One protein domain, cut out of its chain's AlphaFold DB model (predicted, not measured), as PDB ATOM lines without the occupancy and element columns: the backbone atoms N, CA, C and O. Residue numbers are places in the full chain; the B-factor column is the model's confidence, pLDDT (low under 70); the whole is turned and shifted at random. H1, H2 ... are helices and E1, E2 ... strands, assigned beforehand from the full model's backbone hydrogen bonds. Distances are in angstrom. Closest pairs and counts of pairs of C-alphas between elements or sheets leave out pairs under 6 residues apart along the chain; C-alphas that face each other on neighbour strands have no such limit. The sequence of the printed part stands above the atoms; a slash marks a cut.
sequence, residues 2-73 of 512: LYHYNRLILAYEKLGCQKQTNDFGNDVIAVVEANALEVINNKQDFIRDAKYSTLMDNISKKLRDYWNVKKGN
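This is residues 2 to 73 of the 512 residues of the protein "MORC family CW-type zinc finger protein 3" of Mizuhopecten yessoensis (UniProt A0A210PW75). One long helix, H2, makes much of the length of the model, with short H1 packed on its residues 57 to 64, and a small two-strand hairpin, E1 and E2, stays apart from H2. Residues 20 to 49, with no named element, lead from H1 to H2, and residues 32 to 33 pair in parallel with residues 2 to 3 of E1. The 72 printed residues hold E1, E2, H1, H2 in that order, the sheet antiparallel, the class mixed, under half in named elements. The whole is only just compact, close to loose, radius of gyration of the C-alphas 13.1 A, elongated, spanning 42 by 22 by 20 A.

E1, residues 2 to 4, and E2, residues 7 to 10, form an antiparallel hairpin at 140 degrees, with N 2 and O 10 2.8 A apart, within hydrogen-bond range. H1, residues 16 to 19, touches H2, residues 50 to 71, with residues 57 to 64 of H2 alone; the closest C-alphas, Gly 16 and Ser 60, are 4.5 A apart. E1 and E2 are apart from H2. In H2 every O i to N i+4 pair is within hydrogen-bond range; H1 is too short for such a pair.

E1 begins at C-alpha 2 (293.420, 148.954, 224.111). H2, 31.5 A long, ends at C-alpha 71 (289.981, 170.545, 213.477).

The farthest C-alphas, Asn 41 and Asn 73, are 43.4 A apart. The printed part has no cut; the link H1 to H2 is long. Residues 72 to 73 have pLDDT under 70.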
ATOM      1  N   LEU A   2     294.046 149.428 222.883       95.25
ATOM      2  CA  LEU A   2     293.420 148.954 224.111       95.25
ATOM      3  C   LEU A   2     294.369 148.005 224.839       95.25
ATOM      4  O   LEU A   2     294.814 147.004 224.268       95.25
ATOM      5  N   TYR A   3     294.651 148.337 226.091       96.69
ATOM      6  CA  TYR A   3     295.513 147.585 226.990       96.69
ATOM      7  C   TYR A   3     294.688 146.862 228.054       96.69
ATOM      8  O   TYR A   3     293.585 147.286 228.389       96.69
ATOM      9  N   HIS A   4     295.230 145.775 228.588       95.94
ATOM     10  CA  HIS A   4     294.687 145.034 229.720       95.94
ATOM     11  C   HIS A   4     295.855 144.635 230.628       95.94
ATOM     12  O   HIS A   4     296.719 143.866 230.204       95.94
ATOM     13  N   TYR A   5     295.918 145.206 231.830       94.25
ATOM     14  CA  TYR A   5     297.033 145.112 232.779       94.25
ATOM     15  C   TYR A   5     298.385 145.389 232.111       94.25
ATOM     16  O   TYR A   5     299.251 144.515 232.034       94.25
ATOM     17  N   ASN A   6     298.529 146.593 231.551       93.00
ATOM     18  CA  ASN A   6     299.715 147.039 230.806       93.00
ATOM     19  C   ASN A   6     300.131 146.151 229.599       93.00
ATOM     20  O   ASN A   6     301.201 146.330 229.019       93.00
ATOM     21  N   ARG A   7     299.291 145.198 229.163       93.31
ATOM     22  CA  ARG A   7     299.500 144.396 227.945       93.31
ATOM     23  C   ARG A   7     298.605 144.897 226.821       93.31
ATOM     24  O   ARG A   7     297.389 144.943 226.980       93.31
ATOM     25  N   LEU A   8     299.185 145.207 225.664       95.62
ATOM     26  CA  LEU A   8     298.414 145.535 224.466       95.62
ATOM     27  C   LEU A   8     297.598 144.314 224.017       95.62
ATOM     28  O   LEU A   8     298.163 143.243 223.790       95.62
ATOM     29  N   ILE A   9     296.285 144.491 223.885       96.06
ATOM     30  CA  ILE A   9     295.364 143.456 223.394       96.06
ATOM     31  C   ILE A   9     294.898 143.788 221.981       96.06
ATOM     32  O   ILE A   9     294.964 142.932 221.107       96.06
ATOM     33  N   LEU A  10     294.467 145.033 221.749       93.94
ATOM     34  CA  LEU A  10     293.929 145.464 220.460       93.94
ATOM     35  C   LEU A  10     294.601 146.756 219.983       93.94
ATOM     36  O   LEU A  10     294.574 147.791 220.660       93.94
ATOM     37  N   ALA A  11     295.188 146.711 218.791       94.12
ATOM     38  CA  ALA A  11     295.852 147.843 218.154       94.12
ATOM     39  C   ALA A  11     295.055 148.333 216.939       94.12
ATOM     40  O   ALA A  11     294.411 147.544 216.262       94.12
ATOM     41  N   TYR A  12     295.114 149.642 216.675       91.19
ATOM     42  CA  TYR A  12     294.566 150.285 215.467       91.19
ATOM     43  C   TYR A  12     293.094 149.982 215.115       91.19
ATOM     44  O   TYR A  12     292.686 150.152 213.968       91.19
ATOM     45  N   GLU A  13     292.276 149.600 216.100       91.69
ATOM     46  CA  GLU A  13     290.832 149.446 215.909       91.69
ATOM     47  C   GLU A  13     290.198 150.798 215.566       91.69
ATOM     48  O   GLU A  13     290.299 151.763 216.331       91.69
ATOM     49  N   LYS A  14     289.539 150.864 214.407       91.81
ATOM     50  CA  LYS A  14     288.853 152.073 213.943       91.81
ATOM     51  C   LYS A  14     287.560 152.271 214.724       91.81
ATOM     52  O   LYS A  14     286.755 151.347 214.834       91.81
ATOM     53  N   LEU A  15     287.305 153.488 215.203       90.19
ATOM     54  CA  LEU A  15     286.139 153.800 216.035       90.19
ATOM     55  C   LEU A  15     285.310 154.963 215.478       90.19
ATOM     56  O   LEU A  15     285.836 155.930 214.928       90.19
ATOM     57  N   GLY A  16     283.986 154.882 215.643       87.81
ATOM     58  CA  GLY A  16     283.049 155.952 215.296       87.81
ATOM     59  C   GLY A  16     283.237 156.529 213.888       87.81
ATOM     60  O   GLY A  16     283.002 155.848 212.893       87.81
ATOM     61  N   CYS A  17     283.627 157.809 213.813       83.94
ATOM     62  CA  CYS A  17     283.808 158.517 212.541       83.94
ATOM     63  C   CYS A  17     284.948 157.955 211.677       83.94
ATOM     64  O   CYS A  17     284.857 158.072 210.465       83.94
ATOM     65  N   GLN A  18     285.930 157.256 212.255       89.06
ATOM     66  CA  GLN A  18     287.041 156.647 211.506       89.06
ATOM     67  C   GLN A  18     286.624 155.432 210.663       89.06
ATOM     68  O   GLN A  18     287.387 154.968 209.817       89.06
ATOM     69  N   LYS A  19     285.438 154.858 210.915       87.56
ATOM     70  CA  LYS A  19     284.904 153.738 210.121       87.56
ATOM     71  C   LYS A  19     284.314 154.193 208.781       87.56
ATOM     72  O   LYS A  19     284.016 153.354 207.939       87.56
ATOM     73  N   GLN A  20     284.094 155.493 208.605       83.38
ATOM     74  CA  GLN A  20     283.512 156.065 207.394       83.38
ATOM     75  C   GLN A  20     284.604 156.265 206.331       83.38
ATOM     76  O   GLN A  20     285.783 156.351 206.654       83.38
ATOM     77  N   THR A  21     284.226 156.356 205.055       75.06
ATOM     78  CA  THR A  21     285.152 156.569 203.921       75.06
ATOM     79  C   THR A  21     285.647 158.016 203.787       75.06
ATOM     80  O   THR A  21     286.151 158.403 202.738       75.06
ATOM     81  N   ASN A  22     285.467 158.834 204.822       78.88
ATOM     82  CA  ASN A  22     285.857 160.239 204.844       78.88
ATOM     83  C   ASN A  22     287.120 160.443 205.687       78.88
ATOM     84  O   ASN A  22     287.516 159.578 206.462       78.88
ATOM     85  N   ASP A  23     287.719 161.627 205.585       77.06
ATOM     86  CA  ASP A  23     288.943 161.959 206.324       77.06
ATOM     87  C   ASP A  23     288.696 162.311 207.805       77.06
ATOM     88  O   ASP A  23     289.478 163.031 208.430       77.06
ATOM     89  N   PHE A  24     287.574 161.882 208.398       81.31
ATOM     90  CA  PHE A  24     287.229 162.264 209.766       81.31
ATOM     91  C   PHE A  24     287.901 161.383 210.813       81.31
ATOM     92  O   PHE A  24     287.605 160.199 210.963       81.31
ATOM     93  N   GLY A  25     288.714 162.022 211.654       79.06
ATOM     94  CA  GLY A  25     289.394 161.341 212.748       79.06
ATOM     95  C   GLY A  25     290.605 160.538 212.289       79.06
ATOM     96  O   GLY A  25     291.125 159.766 213.091       79.06
ATOM     97  N   ASN A  26     291.058 160.708 211.041       82.00
ATOM     98  CA  ASN A  26     292.333 160.154 210.595       82.00
ATOM     99  C   ASN A  26     293.466 160.685 211.490       82.00
ATOM    100  O   ASN A  26     293.389 161.798 212.010       82.00
ATOM    101  N   ASP A  27     294.458 159.832 211.744       83.25
ATOM    102  CA  ASP A  27     295.622 160.091 212.609       83.25
ATOM    103  C   ASP A  27     295.322 160.349 214.097       83.25
ATOM    104  O   ASP A  27     296.221 160.635 214.889       83.25
ATOM    105  N   VAL A  28     294.069 160.182 214.534       88.25
ATOM    106  CA  VAL A  28     293.715 160.234 215.958       88.25
ATOM    107  C   VAL A  28     293.838 158.848 216.583       88.25
ATOM    108  O   VAL A  28     293.122 157.914 216.215       88.25
ATOM    109  N   ILE A  29     294.697 158.727 217.595       91.38
ATOM    110  CA  ILE A  29     294.880 157.492 218.363       91.38
ATOM    111  C   ILE A  29     294.325 157.686 219.775       91.38
ATOM    112  O   ILE A  29     294.739 158.584 220.504       91.38
ATOM    113  N   ALA A  30     293.402 156.812 220.176       91.12
ATOM    114  CA  ALA A  30     292.982 156.679 221.568       91.12
ATOM    115  C   ALA A  30     293.799 155.574 222.248       91.12
ATOM    116  O   ALA A  30     293.933 154.482 221.687       91.12
ATOM    117  N   VAL A  31     294.312 155.832 223.451       94.25
ATOM    118  CA  VAL A  31     294.991 154.842 224.302       94.25
ATOM    119  C   VAL A  31     294.149 154.653 225.558       94.25
ATOM    120  O   VAL A  31     293.805 155.635 226.211       94.25
ATOM    121  N   VAL A  32     293.751 153.415 225.848       94.69
ATOM    122  CA  VAL A  32     292.869 153.090 226.980       94.69
ATOM    123  C   VAL A  32     293.337 151.801 227.636       94.69
ATOM    124  O   VAL A  32     293.556 150.806 226.946       94.69
ATOM    125  N   GLU A  33     293.436 151.803 228.960       95.44
ATOM    126  CA  GLU A  33     293.586 150.591 229.760       95.44
ATOM    127  C   GLU A  33     292.204 150.104 230.227       95.44
ATOM    128  O   GLU A  33     291.456 150.823 230.886       95.44
ATOM    129  N   ALA A  34     291.833 148.889 229.826       94.50
ATOM    130  CA  ALA A  34     290.501 148.313 229.968       94.50
ATOM    131  C   ALA A  34     290.534 147.052 230.852       94.50
ATOM    132  O   ALA A  34     290.211 145.942 230.422       94.50
ATOM    133  N   ASN A  35     290.917 147.228 232.118       95.00
ATOM    134  CA  ASN A  35     291.073 146.128 233.084       95.00
ATOM    135  C   ASN A  35     289.740 145.475 233.492       95.00
ATOM    136  O   ASN A  35     289.724 144.343 233.961       95.00
ATOM    137  N   ALA A  36     288.621 146.170 233.269       93.25
ATOM    138  CA  ALA A  36     287.272 145.671 233.541       93.25
ATOM    139  C   ALA A  36     286.688 144.774 232.429       93.25
ATOM    140  O   ALA A  36     285.578 144.260 232.592       93.25
ATOM    141  N   LEU A  37     287.386 144.633 231.294       94.88
ATOM    142  CA  LEU A  37     286.983 143.761 230.190       94.88
ATOM    143  C   LEU A  37     287.670 142.401 230.282       94.88
ATOM    144  O   LEU A  37     288.806 142.300 230.739       94.88
ATOM    145  N   GLU A  38     287.000 141.370 229.781       92.69
ATOM    146  CA  GLU A  38     287.560 140.026 229.685       92.69
ATOM    147  C   GLU A  38     288.257 139.820 228.335       92.69
ATOM    148  O   GLU A  38     287.770 140.253 227.287       92.69
ATOM    149  N   VAL A  39     289.411 139.151 228.359       93.88
ATOM    150  CA  VAL A  39     290.213 138.832 227.169       93.88
ATOM    151  C   VAL A  39     289.994 137.385 226.733       93.88
ATOM    152  O   VAL A  39     289.796 136.502 227.566       93.88
ATOM    153  N   ILE A  40     290.070 137.118 225.428       91.06
ATOM    154  CA  ILE A  40     290.011 135.741 224.913       91.06
ATOM    155  C   ILE A  40     291.299 134.964 225.244       91.06
ATOM    156  O   ILE A  40     292.337 135.553 225.545       91.06
ATOM    157  N   ASN A  41     291.262 133.630 225.144       85.44
ATOM    158  CA  ASN A  41     292.335 132.742 225.620       85.44
ATOM    159  C   ASN A  41     293.740 133.062 225.052       85.44
ATOM    160  O   ASN A  41     294.737 132.989 225.764       85.44
ATOM    161  N   ASN A  42     293.838 133.474 223.783       87.81
ATOM    162  CA  ASN A  42     295.119 133.838 223.160       87.81
ATOM    163  C   ASN A  42     295.589 135.276 223.485       87.81
ATOM    164  O   ASN A  42     296.667 135.678 223.047       87.81
ATOM    165  N   LYS A  43     294.806 136.054 224.250       91.00
ATOM    166  CA  LYS A  43     295.069 137.456 224.617       91.00
ATOM    167  C   LYS A  43     295.304 138.367 223.403       91.00
ATOM    168  O   LYS A  43     296.200 139.211 223.447       91.00
ATOM    169  N   GLN A  44     294.570 138.150 222.308       90.38
ATOM    170  CA  GLN A  44     294.621 138.970 221.082       90.38
ATOM    171  C   GLN A  44     293.293 139.675 220.755       90.38
ATOM    172  O   GLN A  44     293.215 140.394 219.768       90.38
ATOM    173  N   ASP A  45     292.248 139.470 221.558       93.94
ATOM    174  CA  ASP A  45     290.979 140.196 221.435       93.94
ATOM    175  C   ASP A  45     290.288 140.268 222.812       93.94
ATOM    176  O   ASP A  45     290.670 139.572 223.766       93.94
ATOM    177  N   PHE A  46     289.264 141.103 222.910       94.25
ATOM    178  CA  PHE A  46     288.344 141.130 224.040       94.25
ATOM    179  C   PHE A  46     287.093 140.308 223.735       94.25
ATOM    180  O   PHE A  46     286.667 140.167 222.585       94.25
ATOM    181  N   ILE A  47     286.466 139.786 224.783       94.06
ATOM    182  CA  ILE A  47     285.131 139.208 224.674       94.06
ATOM    183  C   ILE A  47     284.154 140.345 224.350       94.06
ATOM    184  O   ILE A  47     284.097 141.355 225.051       94.06
ATOM    185  N   ARG A  48     283.389 140.194 223.263       93.25
ATOM    186  CA  ARG A  48     282.445 141.213 222.776       93.25
ATOM    187  C   ARG A  48     281.135 141.153 223.549       93.25
ATOM    188  O   ARG A  48     280.109 140.720 223.030       93.25
ATOM    189  N   ASP A  49     281.193 141.575 224.799       93.12
ATOM    190  CA  ASP A  49     280.038 141.693 225.675       93.12
ATOM    191  C   ASP A  49     279.425 143.112 225.633       93.12
ATOM    192  O   ASP A  49     279.813 143.999 224.856       93.12
ATOM    193  N   ALA A  50     278.421 143.341 226.484       94.56
ATOM    194  CA  ALA A  50     277.798 144.652 226.632       94.56
ATOM    195  C   ALA A  50     278.782 145.712 227.167       94.56
ATOM    196  O   ALA A  50     278.692 146.880 226.780       94.56
ATOM    197  N   LYS A  51     279.742 145.321 228.022       94.62
ATOM    198  CA  LYS A  51     280.755 146.231 228.578       94.62
ATOM    199  C   LYS A  51     281.707 146.713 227.485       94.62
ATOM    200  O   LYS A  51     281.945 147.914 227.381       94.62
ATOM    201  N   TYR A  52     282.184 145.804 226.635       95.19
ATOM    202  CA  TYR A  52     283.020 146.099 225.477       95.19
ATOM    203  C   TYR A  52     282.318 147.073 224.533       95.19
ATOM    204  O   TYR A  52     282.869 148.118 224.196       95.19
ATOM    205  N   SER A  53     281.072 146.770 224.163       93.81
ATOM    206  CA  SER A  53     280.294 147.613 223.246       93.81
ATOM    207  C   SER A  53     280.088 149.020 223.818       93.81
ATOM    208  O   SER A  53     280.342 150.017 223.143       93.81
ATOM    209  N   THR A  54     279.746 149.107 225.107       95.75
ATOM    210  CA  THR A  54     279.590 150.382 225.823       95.75
ATOM    211  C   THR A  54     280.892 151.183 225.856       95.75
ATOM    212  O   THR A  54     280.886 152.397 225.630       95.75
ATOM    213  N   LEU A  55     282.027 150.525 226.117       94.31
ATOM    214  CA  LEU A  55     283.335 151.174 226.092       94.31
ATOM    215  C   LEU A  55     283.647 151.716 224.693       94.31
ATOM    216  O   LEU A  55     284.018 152.883 224.562       94.31
ATOM    217  N   MET A  56     283.450 150.907 223.654       94.00
ATOM    218  CA  MET A  56     283.725 151.300 222.272       94.00
ATOM    219  C   MET A  56     282.871 152.484 221.813       94.00
ATOM    220  O   MET A  56     283.386 153.398 221.159       94.00
ATOM    221  N   ASP A  57     281.602 152.537 222.212       93.94
ATOM    222  CA  ASP A  57     280.728 153.680 221.944       93.94
ATOM    223  C   ASP A  57     281.191 154.944 222.674       93.94
ATOM    224  O   ASP A  57     281.208 156.039 222.100       93.94
ATOM    225  N   ASN A  58     281.613 154.813 223.931       94.56
ATOM    226  CA  ASN A  58     282.121 155.936 224.714       94.56
ATOM    227  C   ASN A  58     283.431 156.489 224.142       94.56
ATOM    228  O   ASN A  58     283.571 157.710 224.017       94.56
ATOM    229  N   ILE A  59     284.359 155.617 223.734       94.31
ATOM    230  CA  ILE A  59     285.594 156.032 223.059       94.31
ATOM    231  C   ILE A  59     285.252 156.712 221.729       94.31
ATOM    232  O   ILE A  59     285.768 157.791 221.450       94.31
ATOM    233  N   SER A  60     284.325 156.153 220.947       92.75
ATOM    234  CA  SER A  60     283.878 156.739 219.674       92.75
ATOM    235  C   SER A  60     283.315 158.158 219.846       92.75
ATOM    236  O   SER A  60     283.620 159.052 219.052       92.75
ATOM    237  N   LYS A  61     282.519 158.394 220.898       91.38
ATOM    238  CA  LYS A  61     281.997 159.729 221.245       91.38
ATOM    239  C   LYS A  61     283.123 160.684 221.648       91.38
ATOM    240  O   LYS A  61     283.195 161.792 221.121       91.38
ATOM    241  N   LYS A  62     284.029 160.248 222.531       91.38
ATOM    242  CA  LYS A  62     285.189 161.043 222.979       91.38
ATOM    243  C   LYS A  62     286.115 161.419 221.822       91.38
ATOM    244  O   LYS A  62     286.589 162.550 221.769       91.38
ATOM    245  N   LEU A  63     286.335 160.497 220.888       90.38
ATOM    246  CA  LEU A  63     287.151 160.714 219.697       90.38
ATOM    247  C   LEU A  63     286.541 161.789 218.798       90.38
ATOM    248  O   LEU A  63     287.245 162.694 218.359       90.38
ATOM    249  N   ARG A  64     285.225 161.736 218.571       87.94
ATOM    250  CA  ARG A  64     284.511 162.757 217.797       87.94
ATOM    251  C   ARG A  64     284.606 164.135 218.450       87.94
ATOM    252  O   ARG A  64     284.885 165.115 217.763       87.94
ATOM    253  N   ASP A  65     284.405 164.202 219.764       86.12
ATOM    254  CA  ASP A  65     284.578 165.429 220.545       86.12
ATOM    255  C   ASP A  65     285.991 166.001 220.376       86.12
ATOM    256  O   ASP A  65     286.146 167.182 220.064       86.12
ATOM    257  N   TYR A  66     287.014 165.158 220.530       86.12
ATOM    258  CA  TYR A  66     288.413 165.549 220.365       86.12
ATOM    259  C   TYR A  66     288.707 166.057 218.949       86.12
ATOM    260  O   TYR A  66     289.292 167.129 218.782       86.12
ATOM    261  N   TRP A  67     288.274 165.312 217.929       85.50
ATOM    262  CA  TRP A  67     288.479 165.660 216.525       85.50
ATOM    263  C   TRP A  67     287.853 167.003 216.179       85.50
ATOM    264  O   TRP A  67     288.501 167.844 215.556       85.50
ATOM    265  N   ASN A  68     286.616 167.227 216.632       82.12
ATOM    266  CA  ASN A  68     285.949 168.503 216.453       82.12
ATOM    267  C   ASN A  68     286.815 169.607 217.049       82.12
ATOM    268  O   ASN A  68     287.212 170.493 216.293       82.12
ATOM    269  N   VAL A  69     287.221 169.483 218.325       79.19
ATOM    270  CA  VAL A  69     288.064 170.458 219.049       79.19
ATOM    271  C   VAL A  69     289.376 170.752 218.325       79.19
ATOM    272  O   VAL A  69     289.750 171.921 218.206       79.19
ATOM    273  N   LYS A  70     290.058 169.738 217.792       75.88
ATOM    274  CA  LYS A  70     291.318 169.927 217.061       75.88
ATOM    275  C   LYS A  70     291.128 170.542 215.674       75.88
ATOM    276  O   LYS A  70     291.795 171.530 215.381       75.88
ATOM    277  N   LYS A  71     290.195 170.047 214.851       71.31
ATOM    278  CA  LYS A  71     289.981 170.545 213.477       71.31
ATOM    279  C   LYS A  71     289.577 172.022 213.446       71.31
ATOM    280  O   LYS A  71     290.012 172.768 212.576       71.31
ATOM    281  N   GLY A  72     288.769 172.474 214.407       59.94
ATOM    282  CA  GLY A  72     288.378 173.887 214.485       59.94
ATOM    283  C   GLY A  72     289.488 174.842 214.946       59.94
ATOM    284  O   GLY A  72     289.305 176.044 214.808       59.94
ATOM    285  N   ASN A  73     290.611 174.319 215.450       58.34
ATOM    286  CA  ASN A  73     291.803 175.071 215.856       58.34
ATOM    287  C   ASN A  73     293.024 174.719 214.976       58.34
ATOM    288  O   ASN A  73     294.164 174.888 215.399       58.34
TER     289      ASN A  73